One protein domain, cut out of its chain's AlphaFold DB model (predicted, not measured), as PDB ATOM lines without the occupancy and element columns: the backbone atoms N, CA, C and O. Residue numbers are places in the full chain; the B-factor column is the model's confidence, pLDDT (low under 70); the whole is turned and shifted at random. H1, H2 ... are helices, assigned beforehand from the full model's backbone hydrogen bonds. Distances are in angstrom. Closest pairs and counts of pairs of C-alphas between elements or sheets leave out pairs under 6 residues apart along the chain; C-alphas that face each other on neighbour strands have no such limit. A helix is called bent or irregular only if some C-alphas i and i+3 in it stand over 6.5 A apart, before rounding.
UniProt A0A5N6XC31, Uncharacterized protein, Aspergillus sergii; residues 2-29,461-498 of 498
ATOM      1  N   SER A   2      10.564 -14.506 -12.963       72.12
ATOM      2  CA  SER A   2      10.379 -15.415 -14.096       72.12
ATOM      3  C   SER A   2       9.726 -16.702 -13.597       72.12
ATOM      4  O   SER A   2      10.010 -17.140 -12.479       72.12
ATOM      5  N   ASP A   3       8.830 -17.273 -14.396       82.00
ATOM      6  CA  ASP A   3       8.291 -18.603 -14.131       82.00
ATOM      7  C   ASP A   3       9.469 -19.592 -14.011       82.00
ATOM      8  O   ASP A   3      10.405 -19.552 -14.810       82.00
ATOM      9  N   ALA A   4       9.487 -20.401 -12.950       79.00
ATOM     10  CA  ALA A   4      10.598 -21.315 -12.665       79.00
ATOM     11  C   ALA A   4      10.587 -22.564 -13.563       79.00
ATOM     12  O   ALA A   4      11.556 -23.332 -13.567       79.00
ATOM     13  N   VAL A   5       9.478 -22.775 -14.270       81.56
ATOM     14  CA  VAL A   5       9.200 -23.947 -15.089       81.56
ATOM     15  C   VAL A   5       9.002 -23.547 -16.546       81.56
ATOM     16  O   VAL A   5       9.631 -24.135 -17.424       81.56
ATOM     17  N   ARG A   6       8.161 -22.544 -16.818       83.75
ATOM     18  CA  ARG A   6       7.907 -22.106 -18.193       83.75
ATOM     19  C   ARG A   6       9.078 -21.293 -18.755       83.75
ATOM     20  O   ARG A   6       9.607 -20.425 -18.058       83.75
ATOM     21  N   PRO A   7       9.455 -21.505 -20.030       80.94
ATOM     22  CA  PRO A   7      10.406 -20.630 -20.704       80.94
ATOM     23  C   PRO A   7       9.857 -19.200 -20.808       80.94
ATOM     24  O   PRO A   7       8.645 -18.975 -20.792       80.94
ATOM     25  N   SER A   8      10.749 -18.213 -20.956       83.75
ATOM     26  CA  SER A   8      10.311 -16.857 -21.299       83.75
ATOM     27  C   SER A   8       9.604 -16.863 -22.656       83.75
ATOM     28  O   SER A   8       9.923 -17.682 -23.519       83.75
ATOM     29  N   LYS A   9       8.678 -15.919 -22.865       82.06
ATOM     30  CA  LYS A   9       7.982 -15.760 -24.151       82.06
ATOM     31  C   LYS A   9       8.969 -15.673 -25.322       82.06
ATOM     32  O   LYS A   9       8.806 -16.386 -26.300       82.06
ATOM     33  N   GLU A  10      10.033 -14.887 -25.167       82.75
ATOM     34  CA  GLU A  10      11.103 -14.751 -26.165       82.75
ATOM     35  C   GLU A  10      11.819 -16.080 -26.449       82.75
ATOM     36  O   GLU A  10      12.054 -16.425 -27.606       82.75
ATOM     37  N   SER A  11      12.140 -16.859 -25.409       79.88
ATOM     38  CA  SER A  11      12.797 -18.165 -25.576       79.88
ATOM     39  C   SER A  11      11.878 -19.160 -26.279       79.88
ATOM     40  O   SER A  11      12.312 -19.883 -27.172       79.88
ATOM     41  N   PHE A  12      10.602 -19.176 -25.891       80.12
ATOM     42  CA  PHE A  12       9.582 -20.010 -26.510       80.12
ATOM     43  C   PHE A  12       9.396 -19.661 -27.993       80.12
ATOM     44  O   PHE A  12       9.476 -20.544 -28.843       80.12
ATOM     45  N   GLU A  13       9.221 -18.378 -28.317       79.50
ATOM     46  CA  GLU A  13       9.067 -17.898 -29.694       79.50
ATOM     47  C   GLU A  13      10.313 -18.190 -30.537       79.50
ATOM     48  O   GLU A  13      10.188 -18.614 -31.684       79.50
ATOM     49  N   SER A  14      11.513 -18.052 -29.965       79.06
ATOM     50  CA  SER A  14      12.767 -18.398 -30.643       79.06
ATOM     51  C   SER A  14      12.843 -19.885 -31.006       79.06
ATOM     52  O   SER A  14      13.193 -20.232 -32.137       79.06
ATOM     53  N   VAL A  15      12.487 -20.778 -30.072       77.94
ATOM     54  CA  VAL A  15      12.461 -22.229 -30.316       77.94
ATOM     55  C   VAL A  15      11.381 -22.588 -31.332       77.94
ATOM     56  O   VAL A  15      11.651 -23.365 -32.248       77.94
ATOM     57  N   LEU A  16      10.188 -22.001 -31.217       76.62
ATOM     58  CA  LEU A  16       9.091 -22.224 -32.155       76.62
ATOM     59  C   LEU A  16       9.474 -21.780 -33.570       76.62
ATOM     60  O   LEU A  16       9.276 -22.542 -34.510       76.62
ATOM     61  N   HIS A  17      10.074 -20.597 -33.719       73.75
ATOM     62  CA  HIS A  17      10.547 -20.093 -35.007       73.75
ATOM     63  C   HIS A  17      11.601 -21.017 -35.614       73.75
ATOM     64  O   HIS A  17      11.516 -21.370 -36.788       73.75
ATOM     65  N   ARG A  18      12.592 -21.440 -34.819       72.75
ATOM     66  CA  ARG A  18      13.644 -22.353 -35.281       72.75
ATOM     67  C   ARG A  18      13.068 -23.701 -35.698       72.75
ATOM     68  O   ARG A  18      13.423 -24.203 -36.759       72.75
ATOM     69  N   SER A  19      12.175 -24.266 -34.887       67.50
ATOM     70  CA  SER A  19      11.500 -25.534 -35.170       67.50
ATOM     71  C   SER A  19      10.673 -25.426 -36.448       67.50
ATOM     72  O   SER A  19      10.868 -26.207 -37.372       67.50
ATOM     73  N   TRP A  20       9.818 -24.406 -36.552       69.38
ATOM     74  CA  TRP A  20       8.994 -24.165 -37.732       69.38
ATOM     75  C   TRP A  20       9.826 -24.017 -38.999       69.38
ATOM     76  O   TRP A  20       9.509 -24.645 -40.004       69.38
ATOM     77  N   HIS A  21      10.880 -23.201 -38.953       67.06
ATOM     78  CA  HIS A  21      11.778 -22.991 -40.084       67.06
ATOM     79  C   HIS A  21      12.460 -24.299 -40.492       67.06
ATOM     80  O   HIS A  21      12.426 -24.653 -41.664       67.06
ATOM     81  N   THR A  22      12.945 -25.071 -39.518       64.00
ATOM     82  CA  THR A  22      13.554 -26.388 -39.754       64.00
ATOM     83  C   THR A  22      12.561 -27.341 -40.430       64.00
ATOM     84  O   THR A  22      12.816 -27.816 -41.531       64.00
ATOM     85  N   TRP A  23      11.385 -27.567 -39.837       63.75
ATOM     86  CA  TRP A  23      10.388 -28.500 -40.379       63.75
ATOM     87  C   TRP A  23       9.754 -28.027 -41.692       63.75
ATOM     88  O   TRP A  23       9.453 -28.846 -42.556       63.75
ATOM     89  N   SER A  24       9.552 -26.718 -41.860       63.03
ATOM     90  CA  SER A  24       9.031 -26.157 -43.111       63.03
ATOM     91  C   SER A  24      10.059 -26.238 -44.221       63.03
ATOM     92  O   SER A  24       9.675 -26.553 -45.335       63.03
ATOM     93  N   SER A  25      11.349 -26.051 -43.923       60.22
ATOM     94  CA  SER A  25      12.397 -26.243 -44.926       60.22
ATOM     95  C   SER A  25      12.367 -27.657 -45.506       60.22
ATOM     96  O   SER A  25      12.477 -27.791 -46.713       60.22
ATOM     97  N   PHE A  26      12.086 -28.685 -44.693       60.66
ATOM     98  CA  PHE A  26      11.932 -30.059 -45.188       60.66
ATOM     99  C   PHE A  26      10.626 -30.284 -45.952       60.66
ATOM    100  O   PHE A  26      10.541 -31.107 -46.852       60.66
ATOM    101  N   ARG A  27       9.553 -29.578 -45.587       59.22
ATOM    102  CA  ARG A  27       8.307 -29.651 -46.355       59.22
ATOM    103  C   ARG A  27       8.451 -28.978 -47.716       59.22
ATOM    104  O   ARG A  27       7.895 -29.471 -48.690       59.22
ATOM    105  N   ASP A  28       9.148 -27.852 -47.758       55.19
ATOM    106  CA  ASP A  28       9.227 -26.980 -48.925       55.19
ATOM    107  C   ASP A  28      10.389 -27.375 -49.860       55.19
ATOM    108  O   ASP A  28      10.329 -27.068 -51.048       55.19
ATOM    109  N   ALA A  29      11.395 -28.115 -49.370       54.78
ATOM    110  CA  ALA A  29      12.398 -28.798 -50.196       54.78
ATOM    111  C   ALA A  29      11.840 -30.034 -50.937       54.78
ATOM    112  O   ALA A  29      12.511 -30.587 -51.813       54.78
ATOM    113  N   ASP A 461       0.004 -26.312 -24.248       73.50
ATOM    114  CA  ASP A 461       1.054 -26.548 -23.258       73.50
ATOM    115  C   ASP A 461       0.960 -27.942 -22.609       73.50
ATOM    116  O   ASP A 461       1.831 -28.305 -21.820       73.50
ATOM    117  N   SER A 462      -0.084 -28.731 -22.898       73.69
ATOM    118  CA  SER A 462      -0.347 -30.018 -22.243       73.69
ATOM    119  C   SER A 462       0.814 -31.015 -22.342       73.69
ATOM    120  O   SER A 462       1.165 -31.630 -21.331       73.69
ATOM    121  N   LEU A 463       1.452 -31.134 -23.512       72.56
ATOM    122  CA  LEU A 463       2.611 -32.010 -23.722       72.56
ATOM    123  C   LEU A 463       3.820 -31.526 -22.918       72.56
ATOM    124  O   LEU A 463       4.399 -32.290 -22.150       72.56
ATOM    125  N   SER A 464       4.142 -30.234 -23.012       77.81
ATOM    126  CA  SER A 464       5.226 -29.614 -22.240       77.81
ATOM    127  C   SER A 464       5.016 -29.779 -20.732       77.81
ATOM    128  O   SER A 464       5.964 -30.062 -19.999       77.81
ATOM    129  N   ALA A 465       3.772 -29.648 -20.264       79.81
ATOM    130  CA  ALA A 465       3.399 -29.864 -18.873       79.81
ATOM    131  C   ALA A 465       3.566 -31.329 -18.448       79.81
ATOM    132  O   ALA A 465       4.062 -31.584 -17.348       79.81
ATOM    133  N   GLY A 466       3.175 -32.279 -19.303       77.31
ATOM    134  CA  GLY A 466       3.358 -33.715 -19.089       77.31
ATOM    135  C   GLY A 466       4.831 -34.100 -18.966       77.31
ATOM    136  O   GLY A 466       5.230 -34.653 -17.945       77.31
ATOM    137  N   GLU A 467       5.650 -33.720 -19.947       77.00
ATOM    138  CA  GLU A 467       7.093 -34.006 -19.971       77.00
ATOM    139  C   GLU A 467       7.831 -33.380 -18.785       77.00
ATOM    140  O   GLU A 467       8.613 -34.035 -18.092       77.00
ATOM    141  N   THR A 468       7.522 -32.115 -18.489       80.38
ATOM    142  CA  THR A 468       8.078 -31.411 -17.329       80.38
ATOM    143  C   THR A 468       7.733 -32.131 -16.029       80.38
ATOM    144  O   THR A 468       8.587 -32.307 -15.158       80.38
ATOM    145  N   ARG A 469       6.481 -32.570 -15.876       80.06
ATOM    146  CA  ARG A 469       6.065 -33.311 -14.688       80.06
ATOM    147  C   ARG A 469       6.818 -34.628 -14.576       80.06
ATOM    148  O   ARG A 469       7.311 -34.929 -13.493       80.06
ATOM    149  N   SER A 470       6.937 -35.375 -15.671       76.88
ATOM    150  CA  SER A 470       7.638 -36.659 -15.712       76.88
ATOM    151  C   SER A 470       9.102 -36.523 -15.295       76.88
ATOM    152  O   SER A 470       9.557 -37.268 -14.425       76.88
ATOM    153  N   ILE A 471       9.833 -35.538 -15.835       77.06
ATOM    154  CA  ILE A 471      11.252 -35.360 -15.496       77.06
ATOM    155  C   ILE A 471      11.438 -34.951 -14.032       77.06
ATOM    156  O   ILE A 471      12.286 -35.518 -13.347       77.06
ATOM    157  N   PHE A 472      10.623 -34.033 -13.503       77.62
ATOM    158  CA  PHE A 472      10.746 -33.624 -12.102       77.62
ATOM    159  C   PHE A 472      10.261 -34.703 -11.131       77.62
ATOM    160  O   PHE A 472      10.857 -34.864 -10.069       77.62
ATOM    161  N   GLN A 473       9.241 -35.489 -11.489       74.88
ATOM    162  CA  GLN A 473       8.850 -36.669 -10.715       74.88
ATOM    163  C   GLN A 473       9.985 -37.684 -10.644       74.88
ATOM    164  O   GLN A 473      10.278 -38.173  -9.558       74.88
ATOM    165  N   TRP A 474      10.650 -37.954 -11.768       74.31
ATOM    166  CA  TRP A 474      11.794 -38.856 -11.810       74.31
ATOM    167  C   TRP A 474      12.978 -38.330 -10.982       74.31
ATOM    168  O   TRP A 474      13.506 -39.045 -10.133       74.31
ATOM    169  N   LEU A 475      13.348 -37.057 -11.154       69.81
ATOM    170  CA  LEU A 475      14.470 -36.435 -10.441       69.81
ATOM    171  C   LEU A 475      14.242 -36.277  -8.941       69.81
ATOM    172  O   LEU A 475      15.201 -36.228  -8.171       69.81
ATOM    173  N   ARG A 476      12.983 -36.120  -8.528       74.75
ATOM    174  CA  ARG A 476      12.600 -35.756  -7.159       74.75
ATOM    175  C   ARG A 476      11.695 -36.810  -6.528       74.75
ATOM    176  O   ARG A 476      10.907 -36.485  -5.640       74.75
ATOM    177  N   MET A 477      11.845 -38.081  -6.922       65.31
ATOM    178  CA  MET A 477      11.136 -39.211  -6.294       65.31
ATOM    179  C   MET A 477      11.340 -39.268  -4.770       65.31
ATOM    180  O   MET A 477      10.451 -39.697  -4.042       65.31
ATOM    181  N   SER A 478      12.490 -38.802  -4.271       61.19
ATOM    182  CA  SER A 478      12.840 -38.726  -2.842       61.19
ATOM    183  C   SER A 478      12.465 -37.390  -2.169       61.19
ATOM    184  O   SER A 478      12.774 -37.160  -0.993       61.19
ATOM    185  N   GLY A 479      11.769 -36.512  -2.896       69.44
ATOM    186  CA  GLY A 479      11.322 -35.193  -2.461       69.44
ATOM    187  C   GLY A 479      12.107 -34.036  -3.087       69.44
ATOM    188  O   GLY A 479      13.188 -34.210  -3.643       69.44
ATOM    189  N   TYR A 480      11.546 -32.830  -2.973       73.19
ATOM    190  CA  TYR A 480      12.137 -31.601  -3.509       73.19
ATOM    191  C   TYR A 480      12.970 -30.858  -2.451       73.19
ATOM    192  O   TYR A 480      12.567 -30.815  -1.282       73.19
ATOM    193  N   PRO A 481      14.089 -30.223  -2.839       72.56
ATOM    194  CA  PRO A 481      14.802 -29.284  -1.983       72.56
ATOM    195  C   PRO A 481      13.995 -27.993  -1.776       72.56
ATOM    196  O   PRO A 481      13.124 -27.628  -2.572       72.56
ATOM    197  N   ALA A 482      14.295 -27.266  -0.696       74.19
ATOM    198  CA  ALA A 482      13.581 -26.034  -0.349       74.19
ATOM    199  C   ALA A 482      13.774 -24.925  -1.402       74.19
ATOM    200  O   ALA A 482      12.873 -24.111  -1.619       74.19
ATOM    201  N   SER A 483      14.925 -24.921  -2.078       76.31
ATOM    202  CA  SER A 483      15.260 -24.010  -3.177       76.31
ATOM    203  C   SER A 483      14.371 -24.198  -4.416       76.31
ATOM    204  O   SER A 483      14.146 -23.244  -5.157       76.31
ATOM    205  N   GLU A 484      13.774 -25.380  -4.606       79.38
ATOM    206  CA  GLU A 484      12.898 -25.701  -5.741       79.38
ATOM    207  C   GLU A 484      11.410 -25.478  -5.451       79.38
ATOM    208  O   GLU A 484      10.536 -25.953  -6.179       79.38
ATOM    209  N   ARG A 485      11.091 -24.696  -4.413       82.19
ATOM    210  CA  ARG A 485       9.710 -24.364  -4.043       82.19
ATOM    211  C   ARG A 485       8.858 -23.846  -5.189       82.19
ATOM    212  O   ARG A 485       7.697 -24.232  -5.303       82.19
ATOM    213  N   ALA A 486       9.430 -23.016  -6.052       84.38
ATOM    214  CA  ALA A 486       8.719 -22.496  -7.212       84.38
ATOM    215  C   ALA A 486       8.360 -23.585  -8.247       84.38
ATOM    216  O   ALA A 486       7.410 -23.400  -8.998       84.38
ATOM    217  N   ILE A 487       9.072 -24.719  -8.267       82.75
ATOM    218  CA  ILE A 487       8.886 -25.818  -9.227       82.75
ATOM    219  C   ILE A 487       7.809 -26.793  -8.747       82.75
ATOM    220  O   ILE A 487       6.879 -27.089  -9.495       82.75
ATOM    221  N   TYR A 488       7.874 -27.281  -7.504       81.88
ATOM    222  CA  TYR A 488       6.867 -28.238  -7.010       81.88
ATOM    223  C   TYR A 488       5.532 -27.580  -6.636       81.88
ATOM    224  O   TYR A 488       4.535 -28.272  -6.454       81.88
ATOM    225  N   GLN A 489       5.482 -26.250  -6.508       85.00
ATOM    226  CA  GLN A 489       4.223 -25.504  -6.363       85.00
ATOM    227  C   GLN A 489       3.638 -25.061  -7.712       85.00
ATOM    228  O   GLN A 489       2.532 -24.518  -7.734       85.00
ATOM    229  N   HIS A 490       4.355 -25.287  -8.818       89.06
ATOM    230  CA  HIS A 490       3.908 -24.922 -10.157       89.06
ATOM    231  C   HIS A 490       2.695 -25.758 -10.585       89.06
ATOM    232  O   HIS A 490       2.612 -26.955 -10.309       89.06
ATOM    233  N   GLU A 491       1.757 -25.144 -11.309       86.06
ATOM    234  CA  GLU A 491       0.505 -25.797 -11.711       86.06
ATOM    235  C   GLU A 491       0.718 -27.038 -12.591       86.06
ATOM    236  O   GLU A 491      -0.030 -28.007 -12.473       86.06
ATOM    237  N   TRP A 492       1.788 -27.069 -13.396       84.94
ATOM    238  CA  TRP A 492       2.137 -28.245 -14.204       84.94
ATOM    239  C   TRP A 492       2.552 -29.454 -13.366       84.94
ATOM    240  O   TRP A 492       2.312 -30.579 -13.792       84.94
ATOM    241  N   ASN A 493       3.093 -29.258 -12.162       74.75
ATOM    242  CA  ASN A 493       3.548 -30.348 -11.293       74.75
ATOM    243  C   ASN A 493       2.485 -30.810 -10.287       74.75
ATOM    244  O   ASN A 493       2.705 -31.793  -9.582       74.75
ATOM    245  N   GLY A 494       1.320 -30.147 -10.258       63.19
ATOM    246  CA  GLY A 494       0.254 -30.406  -9.295       63.19
ATOM    247  C   GLY A 494       0.618 -29.952  -7.876       63.19
ATOM    248  O   GLY A 494       1.783 -29.818  -7.509       63.19
ATOM    249  N   ARG A 495      -0.390 -29.694  -7.032       52.81
ATOM    250  CA  ARG A 495      -0.145 -29.408  -5.611       52.81
ATOM    251  C   ARG A 495       0.235 -30.706  -4.903       52.81
ATOM    252  O   ARG A 495      -0.648 -31.460  -4.502       52.81
ATOM    253  N   TRP A 496       1.529 -30.934  -4.710       50.97
ATOM    254  CA  TRP A 496       2.026 -31.922  -3.755       50.97
ATOM    255  C   TRP A 496       1.514 -31.533  -2.364       50.97
ATOM    256  O   TRP A 496       1.971 -30.558  -1.764       50.97
ATOM    257  N   LYS A 497       0.487 -32.237  -1.877       38.81
ATOM    258  CA  LYS A 497       0.123 -32.189  -0.461       38.81
ATOM    259  C   LYS A 497       1.150 -33.050   0.268       38.81
ATOM    260  O   LYS A 497       1.105 -34.270   0.141       38.81
ATOM    261  N   PHE A 498       2.100 -32.382   0.917       42.91
ATOM    262  CA  PHE A 498       2.969 -32.981   1.926       42.91
ATOM    263  C   PHE A 498       2.150 -33.545   3.085       42.91
ATOM    264  O   PHE A 498       1.099 -32.933   3.402       42.91
TER     265      PHE A 498
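What this domain is: This is residues 2 to 29 and 461 to 498 of the 498 residues of an uncharacterized protein of Aspergillus sergii (UniProt A0A5N6XC31). One long helix, H1, sticks out as an arm from a small body of two shorter helices, H2 and H3, and loops. Residues 8 to 14 and 16 to 29 stand free, and this arm makes the length of the whole. The printed part has 66 residues with three named helices, in the order H1, H2, H3, and no named strand; the class is all helix. It is loose, with a radius of gyration of the C-alphas of 15.7 A, and spans 53 by 22 by 16 A.

Where its parts are: After Ser 2 at (10.379, -15.415, -14.096) and the residues up to Ser 8, H1 holds residues 9 to 28, 27.2 A from C-alpha 9 at (7.982, -15.760, -24.151) to C-alpha 28 at (9.227, -26.980, -48.925). Beyond the cut, H2 holds residues 462 to 475 and is 20.0 A long. H3 holds residues 482 to 488, ending with C-alpha 488 at (6.867, -28.238, -7.010). H3 is irregular: C-alphas 483 and 486 are 7.8 A apart.

How they stand to each other: H1 is apart from H2 and from H3. H2 and H3, joined by a short link of 6 residues, are near each other, with 6 pairs of C-alphas within 10 A and the closest 8.4 A apart. In H1 and H2 every O i to N i+4 pair is within hydrogen-bond range; in H3 1 of 3 is, beside 2 of 4 O i to N i+3 pairs.

The domain as a whole: The C-alphas of Ala 29 and Phe 498 are the two farthest apart, at 53.1 A. Without the stretches that stand free, the body has 45 residues and spans 32 by 22 by 17 A. Residues 30 to 460 are not printed, and C-alphas 29 and 461 are 29.3 A apart across the cut. The mean pLDDT of the printed part is 73.0; it is under 70 at residues 19 to 29, 475, 477 to 479 and 494 to 498.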